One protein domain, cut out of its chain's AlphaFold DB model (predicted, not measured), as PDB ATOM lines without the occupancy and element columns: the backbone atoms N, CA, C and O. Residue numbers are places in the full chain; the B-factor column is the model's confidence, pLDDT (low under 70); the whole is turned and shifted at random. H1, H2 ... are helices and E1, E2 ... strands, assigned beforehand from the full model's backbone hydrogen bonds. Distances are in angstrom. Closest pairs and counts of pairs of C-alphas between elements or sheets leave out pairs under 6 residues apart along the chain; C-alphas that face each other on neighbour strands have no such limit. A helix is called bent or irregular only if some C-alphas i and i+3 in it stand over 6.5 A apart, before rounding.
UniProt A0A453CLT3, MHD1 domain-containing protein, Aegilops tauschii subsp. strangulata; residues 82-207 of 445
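What this domain is: This is residues 82 to 207 of the 445 residues of the protein "MHD1 domain-containing protein" of Aegilops tauschii subsp. strangulata (UniProt A0A453CLT3). Two helical hairpins, H2 with H3 and H4 with H5, pack together where H2 crosses H4 steeply; the short H1 and H6 lie toward one end of them. H7 packs on H4, and beside it the small strand hairpin E1 with E2 lies at the rim. The printed part has 126 residues, with seven named helices and two named strands in the order H1 to H6, E1, E2, H7; the sheet E1 - E2 is antiparallel. It is mostly helix and compact, with a radius of gyration of the C-alphas of 14.8 A and spans of 39 by 38 by 26 A.

Where its parts are: Find C-alpha 85 at (184.951, 152.273, 180.477), where H1, residues 85 to 88, begins. H2, residues 90 to 104, runs 21.8 A. H3, residues 117 to 131, runs 20.0 A and is irregular, but only just: C-alphas 126 and 129 are 6.9 A apart. H4, residues 135 to 153, runs 26.6 A from (172.349, 158.214, 191.875), and H5, residues 156 to 171, runs 23.2 A. Then come H6, residues 176 to 183, E1, 186 to 191, E2, 194 to 199, and H7, 200 to 207, ending at C-alpha 207 at (167.665, 139.418, 196.817).

How they stand to each other: H1 only just touches H3, with 3 pairs of C-alphas within 8 A, the closest Trp 86 and Leu 131 at 6.1 A. The hairpin H2 and H3 touches at a shallow tilt of 15 degrees, closest C-alphas Val 104 and Ala 117, 5.0 A. H4 touches H2 with residues 141 to 145 alone, at a steep tilt of 56 degrees, closest C-alphas Glu 98 and Leu 141, 6.5 A. In the hairpin H4 and H5 the C-alphas of Ala 143 and Thr 162 come closest, 4.6 A. H7 touches H4, closest C-alphas Ala 140 and Val 201, 5.6 A. H6 only just touches H7, with 3 pairs of C-alphas within 8 A, the closest Ile 182 and Leu 200 at 7.4 A. Across E1 and E2, N 187 and O 198 are within hydrogen-bond range at 2.8 A. Every O i to N i+4 pair is within range in H4, H5, H6 and H7, but 9 of 11 in H2 and 6 of 11 in H3; H1 is too short for one.

The domain as a whole: The C-alphas of Leu 108 and Arg 176, the two farthest apart, are 42.6 A apart. The printed part has no cut, and the link H2 to H3 is long. Look for pLDDT under 70 at residues 82 to 89, 173 to 174 and 187 to 197.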
ATOM      1  N   GLU A  82     179.871 160.403 180.071       68.50
ATOM      2  CA  GLU A  82     180.024 158.986 179.714       68.50
ATOM      3  C   GLU A  82     181.384 158.715 179.081       68.50
ATOM      4  O   GLU A  82     181.771 159.376 178.109       68.50
ATOM      5  N   THR A  83     182.083 157.726 179.627       67.44
ATOM      6  CA  THR A  83     183.286 157.153 179.031       67.44
ATOM      7  C   THR A  83     182.996 155.717 178.621       67.44
ATOM      8  O   THR A  83     182.118 155.061 179.179       67.44
ATOM      9  N   TYR A  84     183.743 155.202 177.650       63.56
ATOM     10  CA  TYR A  84     183.584 153.821 177.200       63.56
ATOM     11  C   TYR A  84     183.752 152.800 178.347       63.56
ATOM     12  O   TYR A  84     183.001 151.823 178.431       63.56
ATOM     13  N   HIS A  85     184.659 153.088 179.289       61.06
ATOM     14  CA  HIS A  85     184.951 152.273 180.477       61.06
ATOM     15  C   HIS A  85     183.745 152.073 181.404       61.06
ATOM     16  O   HIS A  85     183.650 151.040 182.063       61.06
ATOM     17  N   TRP A  86     182.778 153.000 181.411       65.31
ATOM     18  CA  TRP A  86     181.541 152.867 182.194       65.31
ATOM     19  C   TRP A  86     180.654 151.707 181.737       65.31
ATOM     20  O   TRP A  86     179.869 151.188 182.524       65.31
ATOM     21  N   THR A  87     180.725 151.345 180.454       62.66
ATOM     22  CA  THR A  87     179.773 150.412 179.830       62.66
ATOM     23  C   THR A  87     180.324 148.999 179.687       62.66
ATOM     24  O   THR A  87     179.549 148.048 179.688       62.66
ATOM     25  N   GLN A  88     181.647 148.847 179.580       65.69
ATOM     26  CA  GLN A  88     182.283 147.549 179.338       65.69
ATOM     27  C   GLN A  88     182.933 146.926 180.578       65.69
ATOM     28  O   GLN A  88     182.982 145.704 180.672       65.69
ATOM     29  N   SER A  89     183.376 147.720 181.557       67.44
ATOM     30  CA  SER A  89     184.010 147.213 182.791       67.44
ATOM     31  C   SER A  89     183.104 147.369 184.017       67.44
ATOM     32  O   SER A  89     183.568 147.457 185.152       67.44
ATOM     33  N   TYR A  90     181.786 147.403 183.804       71.25
ATOM     34  CA  TYR A  90     180.826 147.750 184.849       71.25
ATOM     35  C   TYR A  90     180.820 146.778 186.033       71.25
ATOM     36  O   TYR A  90     180.631 147.214 187.161       71.25
ATOM     37  N   HIS A  91     181.053 145.481 185.797       71.25
ATOM     38  CA  HIS A  91     181.130 144.475 186.860       71.25
ATOM     39  C   HIS A  91     182.258 144.774 187.847       71.25
ATOM     40  O   HIS A  91     182.089 144.631 189.055       71.25
ATOM     41  N   PHE A  92     183.410 145.205 187.330       76.31
ATOM     42  CA  PHE A  92     184.526 145.618 188.164       76.31
ATOM     43  C   PHE A  92     184.211 146.939 188.869       76.31
ATOM     44  O   PHE A  92     184.401 147.045 190.078       76.31
ATOM     45  N   ASN A  93     183.674 147.925 188.142       82.88
ATOM     46  CA  ASN A  93     183.359 149.236 188.710       82.88
ATOM     47  C   ASN A  93     182.327 149.145 189.842       82.88
ATOM     48  O   ASN A  93     182.488 149.808 190.863       82.88
ATOM     49  N   SER A  94     181.293 148.308 189.692       79.81
ATOM     50  CA  SER A  94     180.271 148.106 190.721       79.81
ATOM     51  C   SER A  94     180.836 147.398 191.951       79.81
ATOM     52  O   SER A  94     180.576 147.845 193.064       79.81
ATOM     53  N   ARG A  95     181.678 146.371 191.771       81.31
ATOM     54  CA  ARG A  95     182.379 145.690 192.876       81.31
ATOM     55  C   ARG A  95     183.340 146.619 193.608       81.31
ATOM     56  O   ARG A  95     183.394 146.604 194.834       81.31
ATOM     57  N   LEU A  96     184.093 147.436 192.874       86.12
ATOM     58  CA  LEU A  96     184.987 148.427 193.466       86.12
ATOM     59  C   LEU A  96     184.189 149.457 194.268       86.12
ATOM     60  O   LEU A  96     184.565 149.778 195.392       86.12
ATOM     61  N   TYR A  97     183.063 149.928 193.729       90.06
ATOM     62  CA  TYR A  97     182.185 150.852 194.437       90.06
ATOM     63  C   TYR A  97     181.549 150.224 195.686       90.06
ATOM     64  O   TYR A  97     181.523 150.856 196.734       90.06
ATOM     65  N   GLU A  98     181.118 148.962 195.628       86.06
ATOM     66  CA  GLU A  98     180.640 148.205 196.797       86.06
ATOM     67  C   GLU A  98     181.724 148.109 197.890       86.06
ATOM     68  O   GLU A  98     181.443 148.269 199.081       86.06
ATOM     69  N   LYS A  99     182.994 147.929 197.499       87.00
ATOM     70  CA  LYS A  99     184.130 147.975 198.438       87.00
ATOM     71  C   LYS A  99     184.398 149.365 198.998       87.00
ATOM     72  O   LYS A  99     184.735 149.459 200.172       87.00
ATOM     73  N   LEU A 100     184.211 150.425 198.216       91.31
ATOM     74  CA  LEU A 100     184.262 151.790 198.740       91.31
ATOM     75  C   LEU A 100     183.156 152.000 199.778       91.31
ATOM     76  O   LEU A 100     183.464 152.405 200.894       91.31
ATOM     77  N   LEU A 101     181.911 151.618 199.479       92.19
ATOM     78  CA  LEU A 101     180.785 151.712 200.420       92.19
ATOM     79  C   LEU A 101     181.041 150.967 201.738       92.19
ATOM     80  O   LEU A 101     180.515 151.353 202.775       92.19
ATOM     81  N   SER A 102     181.898 149.942 201.721       87.88
ATOM     82  CA  SER A 102     182.293 149.222 202.936       87.88
ATOM     83  C   SER A 102     183.059 150.097 203.948       87.88
ATOM     84  O   SER A 102     183.120 149.737 205.116       87.88
ATOM     85  N   SER A 103     183.627 151.235 203.530       89.69
ATOM     86  CA  SER A 103     184.332 152.174 204.423       89.69
ATOM     87  C   SER A 103     183.410 153.029 205.297       89.69
ATOM     88  O   SER A 103     183.891 153.682 206.213       89.69
ATOM     89  N   VAL A 104     182.100 153.017 205.030       92.94
ATOM     90  CA  VAL A 104     181.089 153.732 205.828       92.94
ATOM     91  C   VAL A 104     180.761 152.972 207.125       92.94
ATOM     92  O   VAL A 104     180.165 153.533 208.039       92.94
ATOM     93  N   PHE A 105     181.149 151.699 207.222       91.00
ATOM     94  CA  PHE A 105     180.943 150.880 208.415       91.00
ATOM     95  C   PHE A 105     182.137 150.986 209.361       91.00
ATOM     96  O   PHE A 105     183.287 151.020 208.915       91.00
ATOM     97  N   ASP A 106     181.858 150.989 210.660       89.25
ATOM     98  CA  ASP A 106     182.895 150.971 211.683       89.25
ATOM     99  C   ASP A 106     183.660 149.628 211.652       89.25
ATOM    100  O   ASP A 106     183.075 148.551 211.519       89.25
ATOM    101  N   MET A 107     184.996 149.689 211.724       82.88
ATOM    102  CA  MET A 107     185.864 148.502 211.680       82.88
ATOM    103  C   MET A 107     185.918 147.734 213.007       82.88
ATOM    104  O   MET A 107     186.331 146.575 213.023       82.88
ATOM    105  N   LEU A 108     185.589 148.392 214.116       83.81
ATOM    106  CA  LEU A 108     185.563 147.834 215.465       83.81
ATOM    107  C   LEU A 108     184.146 147.394 215.840       83.81
ATOM    108  O   LEU A 108     183.975 146.345 216.458       83.81
ATOM    109  N   GLU A 109     183.142 148.174 215.436       84.75
ATOM    110  CA  GLU A 109     181.728 147.906 215.692       84.75
ATOM    111  C   GLU A 109     180.990 147.569 214.389       84.75
ATOM    112  O   GLU A 109     180.314 148.403 213.794       84.75
ATOM    113  N   ASP A 110     181.076 146.303 213.965       75.00
ATOM    114  CA  ASP A 110     180.600 145.793 212.663       75.00
ATOM    115  C   ASP A 110     179.147 146.156 212.269       75.00
ATOM    116  O   ASP A 110     178.780 146.043 211.093       75.00
ATOM    117  N   GLY A 111     178.313 146.538 213.241       82.69
ATOM    118  CA  GLY A 111     176.901 146.888 213.086       82.69
ATOM    119  C   GLY A 111     176.588 148.389 213.056       82.69
ATOM    120  O   GLY A 111     175.417 148.755 212.948       82.69
ATOM    121  N   GLN A 112     177.600 149.254 213.140       90.06
ATOM    122  CA  GLN A 112     177.427 150.705 213.154       90.06
ATOM    123  C   GLN A 112     178.060 151.382 211.938       90.06
ATOM    124  O   GLN A 112     178.955 150.848 211.277       90.06
ATOM    125  N   LEU A 113     177.546 152.572 211.631       92.12
ATOM    126  CA  LEU A 113     178.194 153.483 210.698       92.12
ATOM    127  C   LEU A 113     179.164 154.389 211.459       92.12
ATOM    128  O   LEU A 113     178.877 154.759 212.596       92.12
ATOM    129  N   VAL A 114     180.254 154.791 210.807       92.44
ATOM    130  CA  VAL A 114     181.152 155.838 211.330       92.44
ATOM    131  C   VAL A 114     180.431 157.187 211.408       92.44
ATOM    132  O   VAL A 114     179.524 157.456 210.618       92.44
ATOM    133  N   GLU A 115     180.852 158.060 212.326       91.44
ATOM    134  CA  GLU A 115     180.252 159.393 212.499       91.44
ATOM    135  C   GLU A 115     180.339 160.233 211.211       91.44
ATOM    136  O   GLU A 115     179.394 160.935 210.853       91.44
ATOM    137  N   GLU A 116     181.429 160.088 210.456       92.62
ATOM    138  CA  GLU A 116     181.683 160.785 209.192       92.62
ATOM    139  C   GLU A 116     181.068 160.079 207.968       92.62
ATOM    140  O   GLU A 116     181.418 160.387 206.826       92.62
ATOM    141  N   ALA A 117     180.147 159.129 208.166       92.19
ATOM    142  CA  ALA A 117     179.523 158.350 207.096       92.19
ATOM    143  C   ALA A 117     178.987 159.214 205.940       92.19
ATOM    144  O   ALA A 117     179.246 158.919 204.771       92.19
ATOM    145  N   ASP A 118     178.279 160.299 206.253       92.62
ATOM    146  CA  ASP A 118     177.724 161.200 205.240       92.62
ATOM    147  C   ASP A 118     178.828 161.952 204.471       92.62
ATOM    148  O   ASP A 118     178.745 162.098 203.251       92.62
ATOM    149  N   GLU A 119     179.908 162.366 205.142       94.50
ATOM    150  CA  GLU A 119     181.055 163.037 204.507       94.50
ATOM    151  C   GLU A 119     181.824 162.088 203.578       94.50
ATOM    152  O   GLU A 119     182.234 162.464 202.472       94.50
ATOM    153  N   ILE A 120     181.975 160.831 204.002       92.75
ATOM    154  CA  ILE A 120     182.565 159.754 203.207       92.75
ATOM    155  C   ILE A 120     181.725 159.525 201.943       92.75
ATOM    156  O   ILE A 120     182.272 159.495 200.836       92.75
ATOM    157  N   LEU A 121     180.398 159.424 202.079       94.06
ATOM    158  CA  LEU A 121     179.477 159.242 200.953       94.06
ATOM    159  C   LEU A 121     179.498 160.427 199.976       94.06
ATOM    160  O   LEU A 121     179.517 160.215 198.761       94.06
ATOM    161  N   GLU A 122     179.550 161.668 200.468       93.88
ATOM    162  CA  GLU A 122     179.699 162.850 199.608       93.88
ATOM    163  C   GLU A 122     181.049 162.854 198.877       93.88
ATOM    164  O   GLU A 122     181.111 163.146 197.681       93.88
ATOM    165  N   THR A 123     182.127 162.444 199.548       92.62
ATOM    166  CA  THR A 123     183.453 162.318 198.928       92.62
ATOM    167  C   THR A 123     183.466 161.241 197.837       92.62
ATOM    168  O   THR A 123     184.048 161.441 196.769       92.62
ATOM    169  N   MET A 124     182.757 160.124 198.040       92.19
ATOM    170  CA  MET A 124     182.611 159.065 197.032       92.19
ATOM    171  C   MET A 124     181.910 159.535 195.758       92.19
ATOM    172  O   MET A 124     182.158 158.977 194.689       92.19
ATOM    173  N   LYS A 125     181.087 160.590 195.800       92.62
ATOM    174  CA  LYS A 125     180.478 161.139 194.574       92.62
ATOM    175  C   LYS A 125     181.515 161.633 193.573       92.62
ATOM    176  O   LYS A 125     181.267 161.600 192.369       92.62
ATOM    177  N   LEU A 126     182.708 162.015 194.033       90.12
ATOM    178  CA  LEU A 126     183.818 162.389 193.154       90.12
ATOM    179  C   LEU A 126     184.296 161.215 192.286       90.12
ATOM    180  O   LEU A 126     184.831 161.438 191.200       90.12
ATOM    181  N   THR A 127     184.071 159.968 192.713       88.44
ATOM    182  CA  THR A 127     184.425 158.775 191.932       88.44
ATOM    183  C   THR A 127     183.337 158.377 190.938       88.44
ATOM    184  O   THR A 127     183.601 157.572 190.044       88.44
ATOM    185  N   TRP A 128     182.120 158.924 191.040       89.56
ATOM    186  CA  TRP A 128     180.995 158.549 190.176       89.56
ATOM    187  C   TRP A 128     181.280 158.747 188.685       89.56
ATOM    188  O   TRP A 128     181.028 157.809 187.926       89.56
ATOM    189  N   PRO A 129     181.881 159.870 188.235       83.44
ATOM    190  CA  PRO A 129     182.228 160.045 186.828       83.44
ATOM    191  C   PRO A 129     183.349 159.113 186.350       83.44
ATOM    192  O   PRO A 129     183.562 158.967 185.152       83.44
ATOM    193  N   ILE A 130     184.106 158.493 187.254       80.06
ATOM    194  CA  ILE A 130     185.158 157.537 186.884       80.06
ATOM    195  C   ILE A 130     184.547 156.141 186.756       80.06
ATOM    196  O   ILE A 130     184.785 155.443 185.774       80.06
ATOM    197  N   LEU A 131     183.713 155.764 187.725       82.25
ATOM    198  CA  LEU A 131     183.145 154.423 187.845       82.25
ATOM    199  C   LEU A 131     181.839 154.228 187.055       82.25
ATOM    200  O   LEU A 131     181.423 153.090 186.846       82.25
ATOM    201  N   GLY A 132     181.199 155.307 186.599       83.19
ATOM    202  CA  GLY A 132     179.887 155.252 185.946       83.19
ATOM    203  C   GLY A 132     178.734 155.042 186.930       83.19
ATOM    204  O   GLY A 132     177.721 154.440 186.593       83.19
ATOM    205  N   ILE A 133     178.873 155.518 188.168       86.69
ATOM    206  CA  ILE A 133     177.822 155.382 189.184       86.69
ATOM    207  C   ILE A 133     176.809 156.514 189.018       86.69
ATOM    208  O   ILE A 133     177.146 157.693 189.075       86.69
ATOM    209  N   THR A 134     175.548 156.152 188.805       87.94
ATOM    210  CA  THR A 134     174.419 157.088 188.851       87.94
ATOM    211  C   THR A 134     173.836 157.122 190.259       87.94
ATOM    212  O   THR A 134     174.041 156.192 191.036       87.94
ATOM    213  N   GLN A 135     173.042 158.146 190.582       89.81
ATOM    214  CA  GLN A 135     172.349 158.214 191.875       89.81
ATOM    215  C   GLN A 135     171.499 156.958 192.136       89.81
ATOM    216  O   GLN A 135     171.588 156.374 193.208       89.81
ATOM    217  N   LYS A 136     170.744 156.480 191.135       88.50
ATOM    218  CA  LYS A 136     169.938 155.255 191.264       88.50
ATOM    219  C   LYS A 136     170.801 154.007 191.493       88.50
ATOM    220  O   LYS A 136     170.423 153.145 192.277       88.50
ATOM    221  N   LEU A 137     171.968 153.898 190.850       88.50
ATOM    222  CA  LEU A 137     172.900 152.796 191.127       88.50
ATOM    223  C   LEU A 137     173.490 152.895 192.532       88.50
ATOM    224  O   LEU A 137     173.600 151.878 193.209       88.50
ATOM    225  N   HIS A 138     173.858 154.099 192.969       92.00
ATOM    226  CA  HIS A 138     174.366 154.312 194.316       92.00
ATOM    227  C   HIS A 138     173.340 153.898 195.364       92.00
ATOM    228  O   HIS A 138     173.681 153.094 196.225       92.00
ATOM    229  N   ASP A 139     172.106 154.388 195.270       92.56
ATOM    230  CA  ASP A 139     171.070 154.092 196.257       92.56
ATOM    231  C   ASP A 139     170.783 152.576 196.313       92.56
ATOM    232  O   ASP A 139     170.596 152.024 197.393       92.56
ATOM    233  N   ALA A 140     170.844 151.872 195.173       90.88
ATOM    234  CA  ALA A 140     170.673 150.417 195.101       90.88
ATOM    235  C   ALA A 140     171.847 149.648 195.718       90.88
ATOM    236  O   ALA A 140     171.640 148.757 196.543       90.88
ATOM    237  N   LEU A 141     173.080 149.999 195.344       91.25
ATOM    238  CA  LEU A 141     174.289 149.367 195.878       91.25
ATOM    239  C   LEU A 141     174.469 149.667 197.367       91.25
ATOM    240  O   LEU A 141     174.917 148.803 198.115       91.25
ATOM    241  N   TYR A 142     174.080 150.860 197.814       94.44
ATOM    242  CA  TYR A 142     174.152 151.239 199.216       94.44
ATOM    243  C   TYR A 142     173.061 150.561 200.044       94.44
ATOM    244  O   TYR A 142     173.376 149.995 201.087       94.44
ATOM    245  N   ALA A 143     171.815 150.500 199.552       93.56
ATOM    246  CA  ALA A 143     170.764 149.690 200.172       93.56
ATOM    247  C   ALA A 143     171.206 148.229 200.342       93.56
ATOM    248  O   ALA A 143     171.011 147.644 201.408       93.56
ATOM    249  N   TRP A 144     171.837 147.664 199.308       92.75
ATOM    250  CA  TRP A 144     172.386 146.311 199.326       92.75
ATOM    251  C   TRP A 144     173.509 146.141 200.355       92.75
ATOM    252  O   TRP A 144     173.435 145.218 201.163       92.75
ATOM    253  N   ALA A 145     174.501 147.035 200.384       91.62
ATOM    254  CA  ALA A 145     175.606 146.976 201.342       91.62
ATOM    255  C   ALA A 145     175.117 147.092 202.800       91.62
ATOM    256  O   ALA A 145     175.501 146.286 203.651       91.62
ATOM    257  N   LEU A 146     174.209 148.038 203.072       94.06
ATOM    258  CA  LEU A 146     173.551 148.193 204.376       94.06
ATOM    259  C   LEU A 146     172.808 146.916 204.774       94.06
ATOM    260  O   LEU A 146     172.946 146.433 205.898       94.06
ATOM    261  N   PHE A 147     172.066 146.323 203.835       93.12
ATOM    262  CA  PHE A 147     171.293 145.117 204.097       93.12
ATOM    263  C   PHE A 147     172.176 143.889 204.336       93.12
ATOM    264  O   PHE A 147     171.871 143.071 205.198       93.12
ATOM    265  N   GLN A 148     173.283 143.748 203.602       91.12
ATOM    266  CA  GLN A 148     174.252 142.676 203.835       91.12
ATOM    267  C   GLN A 148     174.846 142.762 205.242       91.12
ATOM    268  O   GLN A 148     174.941 141.742 205.924       91.12
ATOM    269  N   LYS A 149     175.217 143.970 205.684       91.00
ATOM    270  CA  LYS A 149     175.727 144.198 207.039       91.00
ATOM    271  C   LYS A 149     174.654 143.964 208.099       91.00
ATOM    272  O   LYS A 149     174.929 143.290 209.089       91.00
ATOM    273  N   PHE A 150     173.416 144.385 207.855       92.81
ATOM    274  CA  PHE A 150     172.276 144.026 208.699       92.81
ATOM    275  C   PHE A 150     172.088 142.504 208.806       92.81
ATOM    276  O   PHE A 150     171.957 141.980 209.907       92.81
ATOM    277  N   ALA A 151     172.121 141.770 207.692       90.62
ATOM    278  CA  ALA A 151     171.926 140.321 207.691       90.62
ATOM    279  C   ALA A 151     173.013 139.562 208.481       90.62
ATOM    280  O   ALA A 151     172.779 138.426 208.892       90.62
ATOM    281  N   GLN A 152     174.187 140.171 208.683       89.62
ATOM    282  CA  GLN A 152     175.285 139.625 209.489       89.62
ATOM    283  C   GLN A 152     175.176 139.995 210.973       89.62
ATOM    284  O   GLN A 152     175.485 139.172 211.828       89.62
ATOM    285  N   THR A 153     174.758 141.226 211.273       90.38
ATOM    286  CA  THR A 153     174.841 141.812 212.623       90.38
ATOM    287  C   THR A 153     173.514 141.797 213.375       90.38
ATOM    288  O   THR A 153     173.497 141.745 214.598       90.38
ATOM    289  N   GLY A 154     172.391 141.821 212.655       88.62
ATOM    290  CA  GLY A 154     171.052 141.967 213.222       88.62
ATOM    291  C   GLY A 154     170.692 143.400 213.635       88.62
ATOM    292  O   GLY A 154     169.620 143.598 214.206       88.62
ATOM    293  N   GLU A 155     171.532 144.399 213.341       91.06
ATOM    294  CA  GLU A 155     171.333 145.775 213.811       91.06
ATOM    295  C   GLU A 155     170.204 146.518 213.087       91.06
ATOM    296  O   GLU A 155     170.254 146.796 211.886       91.06
ATOM    297  N   ILE A 156     169.175 146.918 213.836       91.19
ATOM    298  CA  ILE A 156     167.960 147.517 213.265       91.19
ATOM    299  C   ILE A 156     168.201 148.850 212.548       91.19
ATOM    300  O   ILE A 156     167.485 149.177 211.599       91.19
ATOM    301  N   LEU A 157     169.180 149.642 212.992       91.94
ATOM    302  CA  LEU A 157     169.465 150.943 212.383       91.94
ATOM    303  C   LEU A 157     169.896 150.787 210.921       91.94
ATOM    304  O   LEU A 157     169.429 151.547 210.073       91.94
ATOM    305  N   LEU A 158     170.676 149.746 210.617       94.06
ATOM    306  CA  LEU A 158     171.076 149.410 209.252       94.06
ATOM    307  C   LEU A 158     169.863 149.044 208.391       94.06
ATOM    308  O   LEU A 158     169.731 149.537 207.274       94.06
ATOM    309  N   LEU A 159     168.920 148.261 208.928       93.44
ATOM    310  CA  LEU A 159     167.686 147.912 208.218       93.44
ATOM    311  C   LEU A 159     166.808 149.144 207.933       93.44
ATOM    312  O   LEU A 159     166.255 149.270 206.840       93.44
ATOM    313  N   LYS A 160     166.701 150.078 208.887       91.75
ATOM    314  CA  LYS A 160     165.977 151.346 208.687       91.75
ATOM    315  C   LYS A 160     166.631 152.211 207.611       91.75
ATOM    316  O   LYS A 160     165.931 152.829 206.811       91.75
ATOM    317  N   GLN A 161     167.959 152.248 207.568       91.75
ATOM    318  CA  GLN A 161     168.682 152.945 206.508       91.75
ATOM    319  C   GLN A 161     168.491 152.256 205.154       91.75
ATOM    320  O   GLN A 161     168.278 152.951 204.163       91.75
ATOM    321  N   THR A 162     168.485 150.918 205.095       93.62
ATOM    322  CA  THR A 162     168.132 150.173 203.876       93.62
ATOM    323  C   THR A 162     166.749 150.576 203.361       93.62
ATOM    324  O   THR A 162     166.623 150.892 202.180       93.62
ATOM    325  N   ASP A 163     165.729 150.617 204.225       90.88
ATOM    326  CA  ASP A 163     164.371 151.044 203.852       90.88
ATOM    327  C   ASP A 163     164.360 152.472 203.289       90.88
ATOM    328  O   ASP A 163     163.820 152.715 202.209       90.88
ATOM    329  N   LEU A 164     165.071 153.404 203.933       90.94
ATOM    330  CA  LEU A 164     165.212 154.773 203.432       90.94
ATOM    331  C   LEU A 164     165.844 154.826 202.030       90.94
ATOM    332  O   LEU A 164     165.369 155.574 201.172       90.94
ATOM    333  N   GLN A 165     166.902 154.051 201.772       91.31
ATOM    334  CA  GLN A 165     167.529 154.009 200.445       91.31
ATOM    335  C   GLN A 165     166.597 153.390 199.393       91.31
ATOM    336  O   GLN A 165     166.505 153.898 198.276       91.31
ATOM    337  N   ILE A 166     165.832 152.355 199.749       90.50
ATOM    338  CA  ILE A 166     164.840 151.747 198.849       90.50
ATOM    339  C   ILE A 166     163.689 152.716 198.544       90.50
ATOM    340  O   ILE A 166     163.207 152.773 197.412       90.50
ATOM    341  N   GLN A 167     163.269 153.532 199.508       88.44
ATOM    342  CA  GLN A 167     162.278 154.581 199.264       88.44
ATOM    343  C   GLN A 167     162.816 155.658 198.315       88.44
ATOM    344  O   GLN A 167     162.117 156.037 197.374       88.44
ATOM    345  N   LYS A 168     164.074 156.094 198.483       88.56
ATOM    346  CA  LYS A 168     164.738 157.009 197.535       88.56
ATOM    347  C   LYS A 168     164.796 156.423 196.124       88.56
ATOM    348  O   LYS A 168     164.494 157.133 195.167       88.56
ATOM    349  N   LEU A 169     165.074 155.121 195.995       86.38
ATOM    350  CA  LEU A 169     165.068 154.424 194.704       86.38
ATOM    351  C   LEU A 169     163.745 154.548 193.951       86.38
ATOM    352  O   LEU A 169     163.756 154.714 192.732       86.38
ATOM    353  N   LYS A 170     162.616 154.490 194.665       81.12
ATOM    354  CA  LYS A 170     161.276 154.611 194.074       81.12
ATOM    355  C   LYS A 170     160.937 156.032 193.620       81.12
ATOM    356  O   LYS A 170     160.085 156.196 192.755       81.12
ATOM    357  N   LEU A 171     161.585 157.044 194.198       82.56
ATOM    358  CA  LEU A 171     161.359 158.451 193.863       82.56
ATOM    359  C   LEU A 171     162.169 158.913 192.642       82.56
ATOM    360  O   LEU A 171     161.924 160.008 192.130       82.56
ATOM    361  N   HIS A 172     163.124 158.108 192.160       76.44
ATOM    362  CA  HIS A 172     163.914 158.454 190.978       76.44
ATOM    363  C   HIS A 172     163.077 158.401 189.702       76.44
ATOM    364  O   HIS A 172     162.817 157.331 189.155       76.44
ATOM    365  N   ASN A 173     162.756 159.582 189.174       67.88
ATOM    366  CA  ASN A 173     162.302 159.750 187.798       67.88
ATOM    367  C   ASN A 173     163.529 159.865 186.893       67.88
ATOM    368  O   ASN A 173     164.102 160.946 186.728       67.88
ATOM    369  N   ASN A 174     163.960 158.741 186.334       65.25
ATOM    370  CA  ASN A 174     165.088 158.744 185.420       65.25
ATOM    371  C   ASN A 174     164.693 159.308 184.051       65.25
ATOM    372  O   ASN A 174     163.585 159.108 183.557       65.25
ATOM    373  N   VAL A 175     165.643 159.980 183.403       70.88
ATOM    374  CA  VAL A 175     165.558 160.241 181.961       70.88
ATOM    375  C   VAL A 175     165.809 158.915 181.230       70.88
ATOM    376  O   VAL A 175     166.614 158.105 181.693       70.88
ATOM    377  N   ARG A 176     165.137 158.686 180.097       75.00
ATOM    378  CA  ARG A 176     165.142 157.416 179.343       75.00
ATOM    379  C   ARG A 176     166.550 156.848 179.100       75.00
ATOM    380  O   ARG A 176     166.756 155.641 179.160       75.00
ATOM    381  N   GLU A 177     167.535 157.705 178.847       73.00
ATOM    382  CA  GLU A 177     168.930 157.319 178.619       73.00
ATOM    383  C   GLU A 177     169.585 156.689 179.860       73.00
ATOM    384  O   GLU A 177     170.380 155.756 179.738       73.00
ATOM    385  N   ALA A 178     169.239 157.162 181.062       74.00
ATOM    386  CA  ALA A 178     169.736 156.610 182.321       74.00
ATOM    387  C   ALA A 178     169.078 155.264 182.659       74.00
ATOM    388  O   ALA A 178     169.723 154.411 183.263       74.00
ATOM    389  N   GLU A 179     167.824 155.053 182.250       78.00
ATOM    390  CA  GLU A 179     167.148 153.754 182.367       78.00
ATOM    391  C   GLU A 179     167.808 152.720 181.462       78.00
ATOM    392  O   GLU A 179     168.279 151.702 181.954       78.00
ATOM    393  N   LEU A 180     167.986 153.044 180.177       77.94
ATOM    394  CA  LEU A 180     168.667 152.168 179.217       77.94
ATOM    395  C   LEU A 180     170.096 151.802 179.650       77.94
ATOM    396  O   LEU A 180     170.561 150.692 179.385       77.94
ATOM    397  N   TYR A 181     170.799 152.728 180.308       80.31
ATOM    398  CA  TYR A 181     172.108 152.458 180.894       80.31
ATOM    399  C   TYR A 181     172.022 151.448 182.041       80.31
ATOM    400  O   TYR A 181     172.768 150.471 182.046       80.31
ATOM    401  N   ILE A 182     171.092 151.644 182.979       79.81
ATOM    402  CA  ILE A 182     170.901 150.745 184.125       79.81
ATOM    403  C   ILE A 182     170.445 149.356 183.670       79.81
ATOM    404  O   ILE A 182     170.979 148.351 184.138       79.81
ATOM    405  N   ASP A 183     169.534 149.295 182.703       79.25
ATOM    406  CA  ASP A 183     169.011 148.049 182.139       79.25
ATOM    407  C   ASP A 183     170.070 147.244 181.382       79.25
ATOM    408  O   ASP A 183     169.927 146.038 181.186       79.25
ATOM    409  N   SER A 184     171.180 147.880 180.993       76.19
ATOM    410  CA  SER A 184     172.298 147.173 180.372       76.19
ATOM    411  C   SER A 184     173.081 146.282 181.345       76.19
ATOM    412  O   SER A 184     173.812 145.393 180.901       76.19
ATOM    413  N   PHE A 185     172.912 146.472 182.659       75.50
ATOM    414  CA  PHE A 185     173.591 145.699 183.703       75.50
ATOM    415  C   PHE A 185     172.847 144.416 184.040       75.50
ATOM    416  O   PHE A 185     172.248 144.284 185.106       75.50
ATOM    417  N   VAL A 186     172.891 143.464 183.118       73.06
ATOM    418  CA  VAL A 186     172.161 142.208 183.256       73.06
ATOM    419  C   VAL A 186     172.833 141.280 184.270       73.06
ATOM    420  O   VAL A 186     173.984 140.876 184.120       73.06
ATOM    421  N   CYS A 187     172.067 140.892 185.281       66.50
ATOM    422  CA  CYS A 187     172.398 139.874 186.261       66.50
ATOM    423  C   CYS A 187     171.558 138.620 185.995       66.50
ATOM    424  O   CYS A 187     170.336 138.694 185.851       66.50
ATOM    425  N   SER A 188     172.206 137.455 185.972       66.88
ATOM    426  CA  SER A 188     171.506 136.172 186.051       66.88
ATOM    427  C   SER A 188     170.906 136.020 187.446       66.88
ATOM    428  O   SER A 188     171.637 136.114 188.440       66.88
ATOM    429  N   VAL A 189     169.601 135.782 187.529       59.75
ATOM    430  CA  VAL A 189     168.914 135.577 188.805       59.75
ATOM    431  C   VAL A 189     168.193 134.236 188.783       59.75
ATOM    432  O   VAL A 189     167.347 133.985 187.930       59.75
ATOM    433  N   GLU A 190     168.527 133.394 189.757       57.09
ATOM    434  CA  GLU A 190     167.734 132.226 190.134       57.09
ATOM    435  C   GLU A 190     166.760 132.663 191.240       57.09
ATOM    436  O   GLU A 190     167.168 132.925 192.375       57.09
ATOM    437  N   GLY A 191     165.477 132.814 190.910       50.47
ATOM    438  CA  GLY A 191     164.448 133.231 191.865       50.47
ATOM    439  C   GLY A 191     163.040 132.923 191.355       50.47
ATOM    440  O   GLY A 191     162.788 133.020 190.160       50.47
ATOM    441  N   PHE A 192     162.130 132.528 192.254       47.09
ATOM    442  CA  PHE A 192     160.727 132.205 191.928       47.09
ATOM    443  C   PHE A 192     160.552 131.175 190.789       47.09
ATOM    444  O   PHE A 192     159.759 131.372 189.877       47.09
ATOM    445  N   GLY A 193     161.330 130.086 190.800       47.03
ATOM    446  CA  GLY A 193     161.132 128.961 189.871       47.03
ATOM    447  C   GLY A 193     161.467 129.236 188.397       47.03
ATOM    448  O   GLY A 193     161.325 128.333 187.575       47.03
ATOM    449  N   SER A 194     161.956 130.432 188.049       46.16
ATOM    450  CA  SER A 194     162.378 130.779 186.689       46.16
ATOM    451  C   SER A 194     163.801 131.345 186.660       46.16
ATOM    452  O   SER A 194     164.220 132.094 187.542       46.16
ATOM    453  N   ASN A 195     164.561 130.973 185.626       53.38
ATOM    454  CA  ASN A 195     165.854 131.586 185.335       53.38
ATOM    455  C   ASN A 195     165.598 132.863 184.537       53.38
ATOM    456  O   ASN A 195     165.388 132.822 183.324       53.38
ATOM    457  N   GLY A 196     165.571 133.988 185.246       62.47
ATOM    458  CA  GLY A 196     165.345 135.310 184.680       62.47
ATOM    459  C   GLY A 196     166.640 136.097 184.505       62.47
ATOM    460  O   GLY A 196     167.657 135.849 185.159       62.47
ATOM    461  N   THR A 197     166.586 137.097 183.631       69.06
ATOM    462  CA  THR A 197     167.602 138.151 183.570       69.06
ATOM    463  C   THR A 197     166.986 139.425 184.127       69.06
ATOM    464  O   THR A 197     165.919 139.837 183.684       69.06
ATOM    465  N   LEU A 198     167.627 140.014 185.136       75.88
ATOM    466  CA  LEU A 198     167.205 141.276 185.750       75.88
ATOM    467  C   LEU A 198     168.351 142.274 185.681       75.88
ATOM    468  O   LEU A 198     169.515 141.870 185.670       75.88
ATOM    469  N   ASN A 199     168.047 143.571 185.666       82.12
ATOM    470  CA  ASN A 199     169.100 144.564 185.836       82.12
ATOM    471  C   ASN A 199     169.673 144.498 187.273       82.12
ATOM    472  O   ASN A 199     169.099 143.878 188.174       82.12
ATOM    473  N   LEU A 200     170.829 145.123 187.500       81.50
ATOM    474  CA  LEU A 200     171.526 145.091 188.791       81.50
ATOM    475  C   LEU A 200     170.671 145.617 189.957       81.50
ATOM    476  O   LEU A 200     170.733 145.065 191.056       81.50
ATOM    477  N   VAL A 201     169.876 146.663 189.721       85.31
ATOM    478  CA  VAL A 201     169.020 147.282 190.745       85.31
ATOM    479  C   VAL A 201     167.913 146.315 191.152       85.31
ATOM    480  O   VAL A 201     167.759 146.014 192.336       85.31
ATOM    481  N   ASP A 202     167.202 145.766 190.172       82.81
ATOM    482  CA  ASP A 202     166.114 144.819 190.391       82.81
ATOM    483  C   ASP A 202     166.635 143.518 191.008       82.81
ATOM    484  O   ASP A 202     165.999 142.955 191.896       82.81
ATOM    485  N   SER A 203     167.836 143.073 190.624       83.38
ATOM    486  CA  SER A 203     168.497 141.917 191.236       83.38
ATOM    487  C   SER A 203     168.814 142.143 192.720       83.38
ATOM    488  O   SER A 203     168.565 141.256 193.543       83.38
ATOM    489  N   ALA A 204     169.334 143.319 193.085       85.25
ATOM    490  CA  ALA A 204     169.612 143.665 194.477       85.25
ATOM    491  C   ALA A 204     168.318 143.723 195.305       85.25
ATOM    492  O   ALA A 204     168.222 143.068 196.345       85.25
ATOM    493  N   LEU A 205     167.298 144.434 194.811       86.62
ATOM    494  CA  LEU A 205     165.991 144.532 195.465       86.62
ATOM    495  C   LEU A 205     165.327 143.164 195.623       86.62
ATOM    496  O   LEU A 205     164.787 142.862 196.689       86.62
ATOM    497  N   LEU A 206     165.402 142.317 194.596       83.31
ATOM    498  CA  LEU A 206     164.872 140.961 194.639       83.31
ATOM    499  C   LEU A 206     165.580 140.120 195.704       83.31
ATOM    500  O   LEU A 206     164.912 139.453 196.486       83.31
ATOM    501  N   LYS A 207     166.916 140.167 195.793       84.81
ATOM    502  CA  LYS A 207     167.665 139.418 196.817       84.81
ATOM    503  C   LYS A 207     167.313 139.859 198.238       84.81
ATOM    504  O   LYS A 207     167.129 138.997 199.098       84.81
TER     505      LYS A 207